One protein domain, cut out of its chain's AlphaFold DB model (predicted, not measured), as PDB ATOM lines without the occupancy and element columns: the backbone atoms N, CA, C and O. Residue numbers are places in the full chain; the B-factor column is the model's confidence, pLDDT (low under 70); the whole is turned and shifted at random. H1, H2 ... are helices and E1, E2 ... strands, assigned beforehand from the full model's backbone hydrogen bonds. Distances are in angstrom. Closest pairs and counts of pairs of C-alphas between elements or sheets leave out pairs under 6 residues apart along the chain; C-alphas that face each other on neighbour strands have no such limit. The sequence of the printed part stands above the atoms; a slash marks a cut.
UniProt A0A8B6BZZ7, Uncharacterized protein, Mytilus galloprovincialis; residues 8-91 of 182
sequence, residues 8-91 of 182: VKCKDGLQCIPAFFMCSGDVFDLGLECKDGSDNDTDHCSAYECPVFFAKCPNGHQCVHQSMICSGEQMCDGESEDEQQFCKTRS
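What this domain is: This is residues 8 to 91 of the 182 residues of an uncharacterized protein of Mytilus galloprovincialis (UniProt A0A8B6BZZ7). Little regular structure: an elongated chain of loops with the small hairpin E2 and E3 near its middle, E1 and a long loop toward one end, and H2 at the other. The 84 printed residues, 25 of them in named elements, run E1, H1, E2, E3, H2, a mixed class with one antiparallel sheet, E2 - E3. The whole is compact, radius of gyration of the C-alphas 12.8 A, spanning 38 by 23 by 21 A.

How they stand to each other: Residues 8 to 9 pair antiparallel with residues 16 to 17 of E1, residues 16 to 18. E1 is apart from H1, residues 42 to 47. E2, residues 54 to 56, and E3, residues 63 to 65, form an antiparallel hairpin at 141 degrees, with N 55 and O 64 within hydrogen-bond range at 2.8 A. H2, residues 80 to 89, is apart from E2. Every O i to N i+4 pair is within hydrogen-bond range in H1, and 5 of 6 in H2.

Where its parts are: E1 begins at C-alpha 16 (85.982, -4.414, 174.240) and spans 7.0 A, H1 8.7 A, E2 and E3 6.9 A each. H2 spans 14.9 A, ending at C-alpha 89 (90.979, 27.431, 178.239).

The domain as a whole: The farthest C-alphas, of Leu 14 and Lys 88, are 38.6 A apart. The printed part has no cut; links E1 to H1 and E3 to H2 are long. The pLDDT is under 70 at residues 25 to 31 and 78 to 81.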
ATOM      1  N   VAL A   8      86.170  -0.077 176.472       86.19
ATOM      2  CA  VAL A   8      85.174   0.580 175.634       86.19
ATOM      3  C   VAL A   8      84.740  -0.356 174.528       86.19
ATOM      4  O   VAL A   8      85.491  -1.219 174.074       86.19
ATOM      5  N   LYS A   9      83.466  -0.244 174.171       89.56
ATOM      6  CA  LYS A   9      82.785  -1.197 173.309       89.56
ATOM      7  C   LYS A   9      82.888  -0.751 171.855       89.56
ATOM      8  O   LYS A   9      82.461   0.354 171.548       89.56
ATOM      9  N   CYS A  10      83.375  -1.636 170.989       89.56
ATOM     10  CA  CYS A  10      83.399  -1.421 169.541       89.56
ATOM     11  C   CYS A  10      81.982  -1.231 168.978       89.56
ATOM     12  O   CYS A  10      80.997  -1.642 169.605       89.56
ATOM     13  N   LYS A  11      81.863  -0.641 167.786       89.75
ATOM     14  CA  LYS A  11      80.572  -0.316 167.149       89.75
ATOM     15  C   LYS A  11      79.709  -1.554 166.898       89.75
ATOM     16  O   LYS A  11      78.503  -1.505 167.141       89.75
ATOM     17  N   ASP A  12      80.308  -2.670 166.481       89.06
ATOM     18  CA  ASP A  12      79.628  -3.970 166.350       89.06
ATOM     19  C   ASP A  12      79.115  -4.538 167.686       89.06
ATOM     20  O   ASP A  12      78.222  -5.391 167.733       89.06
ATOM     21  N   GLY A  13      79.663  -4.035 168.787       88.44
ATOM     22  CA  GLY A  13      79.344  -4.449 170.126       88.44
ATOM     23  C   GLY A  13      79.679  -5.899 170.444       88.44
ATOM     24  O   GLY A  13      78.933  -6.482 171.234       88.44
ATOM     25  N   LEU A  14      80.741  -6.451 169.847       88.25
ATOM     26  CA  LEU A  14      81.291  -7.801 170.016       88.25
ATOM     27  C   LEU A  14      82.636  -7.812 170.762       88.25
ATOM     28  O   LEU A  14      82.977  -8.827 171.373       88.25
ATOM     29  N   GLN A  15      83.381  -6.704 170.731       90.38
ATOM     30  CA  GLN A  15      84.692  -6.562 171.364       90.38
ATOM     31  C   GLN A  15      84.760  -5.360 172.321       90.38
ATOM     32  O   GLN A  15      84.084  -4.343 172.147       90.38
ATOM     33  N   CYS A  16      85.567  -5.509 173.373       90.00
ATOM     34  CA  CYS A  16      85.982  -4.414 174.240       90.00
ATOM     35  C   CYS A  16      87.470  -4.149 174.030       90.00
ATOM     36  O   CYS A  16      88.258  -5.095 174.087       90.00
ATOM     37  N   ILE A  17      87.846  -2.887 173.863       87.62
ATOM     38  CA  ILE A  17      89.241  -2.443 173.777       87.62
ATOM     39  C   ILE A  17      89.536  -1.391 174.849       87.62
ATOM     40  O   ILE A  17      88.594  -0.821 175.396       87.62
ATOM     41  N   PRO A  18      90.795  -1.130 175.228       86.00
ATOM     42  CA  PRO A  18      91.098  -0.043 176.156       86.00
ATOM     43  C   PRO A  18      90.712   1.319 175.568       86.00
ATOM     44  O   PRO A  18      90.943   1.573 174.390       86.00
ATOM     45  N   ALA A  19      90.166   2.209 176.403       82.31
ATOM     46  CA  ALA A  19      89.678   3.528 175.979       82.31
ATOM     47  C   ALA A  19      90.721   4.370 175.229       82.31
ATOM     48  O   ALA A  19      90.355   5.168 174.375       82.31
ATOM     49  N   PHE A  20      92.000   4.170 175.551       78.62
ATOM     50  CA  PHE A  20      93.122   4.859 174.923       78.62
ATOM     51  C   PHE A  20      93.327   4.471 173.449       78.62
ATOM     52  O   PHE A  20      93.770   5.309 172.681       78.62
ATOM     53  N   PHE A  21      92.981   3.240 173.045       83.19
ATOM     54  CA  PHE A  21      93.099   2.778 171.650       83.19
ATOM     55  C   PHE A  21      91.882   3.133 170.798       83.19
ATOM     56  O   PHE A  21      91.923   3.037 169.577       83.19
ATOM     57  N   MET A  22      90.777   3.536 171.423       84.75
ATOM     58  CA  MET A  22      89.632   4.018 170.673       84.75
ATOM     59  C   MET A  22      89.980   5.384 170.091       84.75
ATOM     60  O   MET A  22      90.223   6.332 170.841       84.75
ATOM     61  N   CYS A  23      89.962   5.485 168.763       82.56
ATOM     62  CA  CYS A  23      90.140   6.737 168.044       82.56
ATOM     63  C   CYS A  23      91.513   7.383 168.260       82.56
ATOM     64  O   CYS A  23      91.628   8.606 168.165       82.56
ATOM     65  N   SER A  24      92.555   6.592 168.546       75.50
ATOM     66  CA  SER A  24      93.921   7.117 168.661       75.50
ATOM     67  C   SER A  24      94.587   7.347 167.304       75.50
ATOM     68  O   SER A  24      95.468   8.188 167.200       75.50
ATOM     69  N   GLY A  25      94.141   6.675 166.238       69.69
ATOM     70  CA  GLY A  25      94.839   6.712 164.949       69.69
ATOM     71  C   GLY A  25      96.046   5.771 164.891       69.69
ATOM     72  O   GLY A  25      96.656   5.635 163.827       69.69
ATOM     73  N   ASP A  26      96.378   5.092 165.996       67.56
ATOM     74  CA  ASP A  26      97.350   4.007 165.997       67.56
ATOM     75  C   ASP A  26      96.771   2.802 165.260       67.56
ATOM     76  O   ASP A  26      95.733   2.260 165.630       67.56
ATOM     77  N   VAL A  27      97.491   2.343 164.240       61.62
ATOM     78  CA  VAL A  27      97.183   1.109 163.493       61.62
ATOM     79  C   VAL A  27      98.147  -0.011 163.910       61.62
ATOM     80  O   VAL A  27      98.573  -0.844 163.106       61.62
ATOM     81  N   PHE A  28      98.616   0.029 165.161       61.69
ATOM     82  CA  PHE A  28      99.531  -0.979 165.680       61.69
ATOM     83  C   PHE A  28      98.752  -2.248 166.039       61.69
ATOM     84  O   PHE A  28      98.146  -2.324 167.107       61.69
ATOM     85  N   ASP A  29      98.864  -3.258 165.168       58.91
ATOM     86  CA  ASP A  29      98.212  -4.575 165.257       58.91
ATOM     87  C   ASP A  29      98.734  -5.419 166.436       58.91
ATOM     88  O   ASP A  29      99.480  -6.393 166.301       58.91
ATOM     89  N   LEU A  30      98.370  -4.992 167.645       66.56
ATOM     90  CA  LEU A  30      98.594  -5.693 168.910       66.56
ATOM     91  C   LEU A  30      97.326  -6.420 169.385       66.56
ATOM     92  O   LEU A  30      97.288  -6.937 170.504       66.56
ATOM     93  N   GLY A  31      96.272  -6.457 168.561       68.00
ATOM     94  CA  GLY A  31      94.962  -6.996 168.936       68.00
ATOM     95  C   GLY A  31      94.228  -6.165 169.996       68.00
ATOM     96  O   GLY A  31      93.326  -6.679 170.661       68.00
ATOM     97  N   LEU A  32      94.628  -4.902 170.171       78.94
ATOM     98  CA  LEU A  32      94.026  -3.932 171.094       78.94
ATOM     99  C   LEU A  32      93.077  -2.956 170.385       78.94
ATOM    100  O   LEU A  32      92.511  -2.085 171.034       78.94
ATOM    101  N   GLU A  33      92.878  -3.141 169.083       83.75
ATOM    102  CA  GLU A  33      91.964  -2.400 168.214       83.75
ATOM    103  C   GLU A  33      90.675  -3.186 167.945       83.75
ATOM    104  O   GLU A  33      90.579  -4.395 168.221       83.75
ATOM    105  N   CYS A  34      89.649  -2.501 167.443       87.88
ATOM    106  CA  CYS A  34      88.393  -3.147 167.118       87.88
ATOM    107  C   CYS A  34      88.520  -3.896 165.793       87.88
ATOM    108  O   CYS A  34      88.905  -3.347 164.768       87.88
ATOM    109  N   LYS A  35      88.112  -5.168 165.770       88.25
ATOM    110  CA  LYS A  35      88.132  -5.968 164.531       88.25
ATOM    111  C   LYS A  35      87.242  -5.412 163.417       88.25
ATOM    112  O   LYS A  35      87.461  -5.746 162.255       88.25
ATOM    113  N   ASP A  36      86.226  -4.626 163.764       87.62
ATOM    114  CA  ASP A  36      85.364  -3.926 162.807       87.62
ATOM    115  C   ASP A  36      85.948  -2.587 162.325       87.62
ATOM    116  O   ASP A  36      85.320  -1.924 161.498       87.62
ATOM    117  N   GLY A  37      87.129  -2.193 162.818       86.25
ATOM    118  CA  GLY A  37      87.808  -0.939 162.497       86.25
ATOM    119  C   GLY A  37      87.115   0.303 163.057       86.25
ATOM    120  O   GLY A  37      87.431   1.420 162.648       86.25
ATOM    121  N   SER A  38      86.138   0.137 163.959       87.88
ATOM    122  CA  SER A  38      85.393   1.265 164.527       87.88
ATOM    123  C   SER A  38      86.251   2.191 165.381       87.88
ATOM    124  O   SER A  38      85.931   3.368 165.509       87.88
ATOM    125  N   ASP A  39      87.376   1.698 165.886       84.44
ATOM    126  CA  ASP A  39      88.426   2.464 166.554       84.44
ATOM    127  C   ASP A  39      89.123   3.488 165.674       84.44
ATOM    128  O   ASP A  39      89.741   4.389 166.216       84.44
ATOM    129  N   ASN A  40      88.960   3.431 164.356       82.19
ATOM    130  CA  ASN A  40      89.501   4.431 163.442       82.19
ATOM    131  C   ASN A  40      88.429   4.990 162.477       82.19
ATOM    132  O   ASN A  40      88.745   5.696 161.518       82.19
ATOM    133  N   ASP A  41      87.143   4.707 162.727       86.00
ATOM    134  CA  ASP A  41      86.015   5.198 161.925       86.00
ATOM    135  C   ASP A  41      85.702   6.664 162.259       86.00
ATOM    136  O   ASP A  41      85.294   6.993 163.371       86.00
ATOM    137  N   THR A  42      85.837   7.566 161.283       81.94
ATOM    138  CA  THR A  42      85.669   9.017 161.492       81.94
ATOM    139  C   THR A  42      84.286   9.391 162.035       81.94
ATOM    140  O   THR A  42      84.182  10.264 162.899       81.94
ATOM    141  N   ASP A  43      83.225   8.738 161.551       84.44
ATOM    142  CA  ASP A  43      81.845   9.009 161.978       84.44
ATOM    143  C   ASP A  43      81.619   8.541 163.424       84.44
ATOM    144  O   ASP A  43      81.132   9.303 164.264       84.44
ATOM    145  N   HIS A  44      82.084   7.328 163.752       84.12
ATOM    146  CA  HIS A  44      82.059   6.806 165.116       84.12
ATOM    147  C   HIS A  44      82.875   7.671 166.086       84.12
ATOM    148  O   HIS A  44      82.352   8.071 167.122       84.12
ATOM    149  N   CYS A  45      84.110   8.030 165.733       80.88
ATOM    150  CA  CYS A  45      85.010   8.808 166.586       80.88
ATOM    151  C   CYS A  45      84.537  10.247 166.829       80.88
ATOM    152  O   CYS A  45      84.721  10.804 167.917       80.88
ATOM    153  N   SER A  46      83.867  10.846 165.843       79.56
ATOM    154  CA  SER A  46      83.276  12.180 165.995       79.56
ATOM    155  C   SER A  46      82.146  12.177 167.027       79.56
ATOM    156  O   SER A  46      82.072  13.075 167.866       79.56
ATOM    157  N   ALA A  47      81.296  11.146 166.994       81.75
ATOM    158  CA  ALA A  47      80.178  10.970 167.922       81.75
ATOM    159  C   ALA A  47      80.583  10.354 169.274       81.75
ATOM    160  O   ALA A  47      79.789  10.363 170.214       81.75
ATOM    161  N   TYR A  48      81.792   9.806 169.377       82.31
ATOM    162  CA  TYR A  48      82.267   9.112 170.565       82.31
ATOM    163  C   TYR A  48      82.547  10.077 171.729       82.31
ATOM    164  O   TYR A  48      83.269  11.073 171.587       82.31
ATOM    165  N   GLU A  49      81.986   9.754 172.896       83.25
ATOM    166  CA  GLU A  49      82.254  10.433 174.163       83.25
ATOM    167  C   GLU A  49      83.222   9.605 175.011       83.25
ATOM    168  O   GLU A  49      83.051   8.396 175.178       83.25
ATOM    169  N   CYS A  50      84.240  10.265 175.570       84.31
ATOM    170  CA  CYS A  50      85.219   9.582 176.404       84.31
ATOM    171  C   CYS A  50      84.573   9.047 177.695       84.31
ATOM    172  O   CYS A  50      83.723   9.723 178.283       84.31
ATOM    173  N   PRO A  51      85.011   7.876 178.195       83.81
ATOM    174  CA  PRO A  51      84.534   7.337 179.460       83.81
ATOM    175  C   PRO A  51      84.825   8.267 180.643       83.81
ATOM    176  O   PRO A  51      85.683   9.149 180.584       83.81
ATOM    177  N   VAL A  52      84.159   8.010 181.770       82.19
ATOM    178  CA  VAL A  52      84.468   8.680 183.043       82.19
ATOM    179  C   VAL A  52      85.958   8.503 183.371       82.19
ATOM    180  O   VAL A  52      86.509   7.427 183.147       82.19
ATOM    181  N   PHE A  53      86.595   9.555 183.896       81.62
ATOM    182  CA  PHE A  53      88.047   9.667 184.141       81.62
ATOM    183  C   PHE A  53      88.929   9.817 182.892       81.62
ATOM    184  O   PHE A  53      90.142   9.963 183.024       81.62
ATOM    185  N   PHE A  54      88.343   9.884 181.694       84.94
ATOM    186  CA  PHE A  54      89.043  10.242 180.460       84.94
ATOM    187  C   PHE A  54      88.605  11.626 179.958       84.94
ATOM    188  O   PHE A  54      87.564  12.164 180.348       84.94
ATOM    189  N   ALA A  55      89.441  12.236 179.127       85.50
ATOM    190  CA  ALA A  55      89.213  13.523 178.497       85.50
ATOM    191  C   ALA A  55      89.506  13.429 176.999       85.50
ATOM    192  O   ALA A  55      90.458  12.768 176.584       85.50
ATOM    193  N   LYS A  56      88.669  14.102 176.204       85.25
ATOM    194  CA  LYS A  56      88.792  14.149 174.747       85.25
ATOM    195  C   LYS A  56      89.895  15.129 174.358       85.25
ATOM    196  O   LYS A  56      89.889  16.267 174.832       85.25
ATOM    197  N   CYS A  57      90.822  14.672 173.525       84.12
ATOM    198  CA  CYS A  57      91.899  15.486 172.978       84.12
ATOM    199  C   CYS A  57      91.351  16.616 172.081       84.12
ATOM    200  O   CYS A  57      90.227  16.514 171.572       84.12
ATOM    201  N   PRO A  58      92.143  17.680 171.838       82.44
ATOM    202  CA  PRO A  58      91.753  18.790 170.961       82.44
ATOM    203  C   PRO A  58      91.418  18.339 169.534       82.44
ATOM    204  O   PRO A  58      90.543  18.918 168.894       82.44
ATOM    205  N   ASN A  59      92.078  17.273 169.065       77.12
ATOM    206  CA  ASN A  59      91.836  16.638 167.768       77.12
ATOM    207  C   ASN A  59      90.411  16.068 167.621       77.12
ATOM    208  O   ASN A  59      89.957  15.796 166.512       77.12
ATOM    209  N   GLY A  60      89.671  15.927 168.726       76.50
ATOM    210  CA  GLY A  60      88.269  15.544 168.706       76.50
ATOM    211  C   GLY A  60      88.026  14.061 168.434       76.50
ATOM    212  O   GLY A  60      86.882  13.698 168.164       76.50
ATOM    213  N   HIS A  61      89.037  13.201 168.542       74.75
ATOM    214  CA  HIS A  61      88.855  11.758 168.373       74.75
ATOM    215  C   HIS A  61      89.519  10.941 169.491       74.75
ATOM    216  O   HIS A  61      88.872  10.045 170.017       74.75
ATOM    217  N   GLN A  62      90.712  11.300 169.964       79.62
ATOM    218  CA  GLN A  62      91.440  10.512 170.968       79.62
ATOM    219  C   GLN A  62      90.992  10.795 172.412       79.62
ATOM    220  O   GLN A  62      90.654  11.930 172.766       79.62
ATOM    221  N   CYS A  63      91.032   9.768 173.268       83.75
ATOM    222  CA  CYS A  63      90.745   9.877 174.698       83.75
ATOM    223  C   CYS A  63      91.970   9.523 175.544       83.75
ATOM    224  O   CYS A  63      92.483   8.409 175.484       83.75
ATOM    225  N   VAL A  64      92.372  10.441 176.416       83.81
ATOM    226  CA  VAL A  64      93.468  10.239 177.374       83.81
ATOM    227  C   VAL A  64      92.940  10.326 178.801       83.81
ATOM    228  O   VAL A  64      91.864  10.877 179.040       83.81
ATOM    229  N   HIS A  65      93.660   9.770 179.774       85.44
ATOM    230  CA  HIS A  65      93.249   9.883 181.173       85.44
ATOM    231  C   HIS A  65      93.217  11.362 181.603       85.44
ATOM    232  O   HIS A  65      94.044  12.160 181.164       85.44
ATOM    233  N   GLN A  66      92.277  11.745 182.468       86.00
ATOM    234  CA  GLN A  66      92.101  13.141 182.896       86.00
ATOM    235  C   GLN A  66      93.350  13.737 183.551       86.00
ATOM    236  O   GLN A  66      93.564  14.936 183.432       86.00
ATOM    237  N   SER A  67      94.180  12.909 184.193       85.06
ATOM    238  CA  SER A  67      95.460  13.350 184.763       85.06
ATOM    239  C   SER A  67      96.568  13.556 183.728       85.06
ATOM    240  O   SER A  67      97.608  14.099 184.074       85.06
ATOM    241  N   MET A  68      96.380  13.059 182.502       86.38
ATOM    242  CA  MET A  68      97.387  13.070 181.439       86.38
ATOM    243  C   MET A  68      97.152  14.207 180.447       86.38
ATOM    244  O   MET A  68      98.116  14.764 179.926       86.38
ATOM    245  N   ILE A  69      95.892  14.594 180.213       86.31
ATOM    246  CA  ILE A  69      95.591  15.760 179.375       86.31
ATOM    247  C   ILE A  69      96.146  17.025 180.031       86.31
ATOM    248  O   ILE A  69      95.900  17.265 181.215       86.31
ATOM    249  N   CYS A  70      96.874  17.845 179.270       89.56
ATOM    250  CA  CYS A  70      97.504  19.058 179.794       89.56
ATOM    251  C   CYS A  70      98.518  18.805 180.923       89.56
ATOM    252  O   CYS A  70      98.843  19.729 181.660       89.56
ATOM    253  N   SER A  71      99.036  17.585 181.083       86.62
ATOM    254  CA  SER A  71     100.057  17.273 182.099       86.62
ATOM    255  C   SER A  71     101.419  17.913 181.809       86.62
ATOM    256  O   SER A  71     102.278  17.955 182.684       86.62
ATOM    257  N   GLY A  72     101.603  18.444 180.595       82.56
ATOM    258  CA  GLY A  72     102.879  18.945 180.079       82.56
ATOM    259  C   GLY A  72     103.599  17.921 179.199       82.56
ATOM    260  O   GLY A  72     104.499  18.295 178.451       82.56
ATOM    261  N   GLU A  73     103.167  16.657 179.231       82.56
ATOM    262  CA  GLU A  73     103.625  15.609 178.324       82.56
ATOM    263  C   GLU A  73     102.704  15.508 177.103       82.56
ATOM    264  O   GLU A  73     101.480  15.584 177.228       82.56
ATOM    265  N   GLN A  74     103.288  15.306 175.918       78.38
ATOM    266  CA  GLN A  74     102.522  15.109 174.689       78.38
ATOM    267  C   GLN A  74     101.884  13.716 174.706       78.38
ATOM    268  O   GLN A  74     102.547  12.714 174.444       78.38
ATOM    269  N   MET A  75     100.597  13.674 175.043       77.25
ATOM    270  CA  MET A  75      99.797  12.444 175.100       77.25
ATOM    271  C   MET A  75      98.723  12.397 174.013       77.25
ATOM    272  O   MET A  75      98.218  11.321 173.708       77.25
ATOM    273  N   CYS A  76      98.358  13.552 173.455       79.56
ATOM    274  CA  CYS A  76      97.471  13.642 172.307       79.56
ATOM    275  C   CYS A  76      98.290  13.632 171.008       79.56
ATOM    276  O   CYS A  76      99.295  14.336 170.884       79.56
ATOM    277  N   ASP A  77      97.817  12.887 170.016       73.81
ATOM    278  CA  ASP A  77      98.344  12.919 168.659       73.81
ATOM    279  C   ASP A  77      97.933  14.229 167.976       73.81
ATOM    280  O   ASP A  77      96.744  14.531 167.804       73.81
ATOM    281  N   GLY A  78      98.932  15.043 167.630       66.50
ATOM    282  CA  GLY A  78      98.768  16.392 167.090       66.50
ATOM    283  C   GLY A  78      99.991  17.278 167.340       66.50
ATOM    284  O   GLY A  78     100.977  16.847 167.942       66.50
ATOM    285  N   GLU A  79      99.944  18.521 166.856       58.31
ATOM    286  CA  GLU A  79     100.989  19.509 167.138       58.31
ATOM    287  C   GLU A  79     100.801  20.102 168.544       58.31
ATOM    288  O   GLU A  79      99.695  20.452 168.959       58.31
ATOM    289  N   SER A  80     101.898  20.232 169.290       64.25
ATOM    290  CA  SER A  80     101.897  20.650 170.699       64.25
ATOM    291  C   SER A  80     101.344  22.063 170.941       64.25
ATOM    292  O   SER A  80     100.909  22.378 172.049       64.25
ATOM    293  N   GLU A  81     101.325  22.922 169.919       68.44
ATOM    294  CA  GLU A  81     100.782  24.283 170.005       68.44
ATOM    295  C   GLU A  81      99.250  24.295 170.142       68.44
ATOM    296  O   GLU A  81      98.705  25.069 170.941       68.44
ATOM    297  N   ASP A  82      98.557  23.398 169.434       75.06
ATOM    298  CA  ASP A  82      97.102  23.250 169.524       75.06
ATOM    299  C   ASP A  82      96.690  22.727 170.906       75.06
ATOM    300  O   ASP A  82      95.720  23.207 171.504       75.06
ATOM    301  N   GLU A  83      97.472  21.795 171.459       75.94
ATOM    302  CA  GLU A  83      97.262  21.286 172.812       75.94
ATOM    303  C   GLU A  83      97.446  22.388 173.859       75.94
ATOM    304  O   GLU A  83      96.563  22.589 174.692       75.94
ATOM    305  N   GLN A  84      98.522  23.180 173.790       82.19
ATOM    306  CA  GLN A  84      98.717  24.294 174.722       82.19
ATOM    307  C   GLN A  84      97.557  25.293 174.670       82.19
ATOM    308  O   GLN A  84      97.084  25.754 175.712       82.19
ATOM    309  N   GLN A  85      97.076  25.642 173.474       85.44
ATOM    310  CA  GLN A  85      95.977  26.594 173.326       85.44
ATOM    311  C   GLN A  85      94.656  26.044 173.879       85.44
ATOM    312  O   GLN A  85      93.911  26.769 174.548       85.44
ATOM    313  N   PHE A  86      94.386  24.759 173.662       87.00
ATOM    314  CA  PHE A  86      93.266  24.060 174.282       87.00
ATOM    315  C   PHE A  86      93.392  24.054 175.813       87.00
ATOM    316  O   PHE A  86      92.471  24.464 176.527       87.00
ATOM    317  N   CYS A  87      94.565  23.695 176.328       89.38
ATOM    318  CA  CYS A  87      94.832  23.593 177.754       89.38
ATOM    319  C   CYS A  87      94.785  24.941 178.487       89.38
ATOM    320  O   CYS A  87      94.414  24.990 179.660       89.38
ATOM    321  N   LYS A  88      95.034  26.066 177.801       90.19
ATOM    322  CA  LYS A  88      94.825  27.416 178.361       90.19
ATOM    323  C   LYS A  88      93.379  27.682 178.761       90.19
ATOM    324  O   LYS A  88      93.143  28.303 179.796       90.19
ATOM    325  N   THR A  89      92.414  27.198 177.982       88.81
ATOM    326  CA  THR A  89      90.979  27.431 178.239       88.81
ATOM    327  C   THR A  89      90.326  26.317 179.055       88.81
ATOM    328  O   THR A  89      89.305  26.541 179.706       88.81
ATOM    329  N   ARG A  90      90.934  25.128 179.077       86.81
ATOM    330  CA  ARG A  90      90.490  23.989 179.880       86.81
ATOM    331  C   ARG A  90      90.753  24.196 181.381       86.81
ATOM    332  O   ARG A  90      91.782  24.741 181.784       86.81
ATOM    333  N   SER A  91      89.815  23.727 182.208       87.44
ATOM    334  CA  SER A  91      89.989  23.596 183.661       87.44
ATOM    335  C   SER A  91      90.659  22.262 184.007       87.44
ATOM    336  O   SER A  91      90.331  21.243 183.398       87.44
TER     337      SER A  91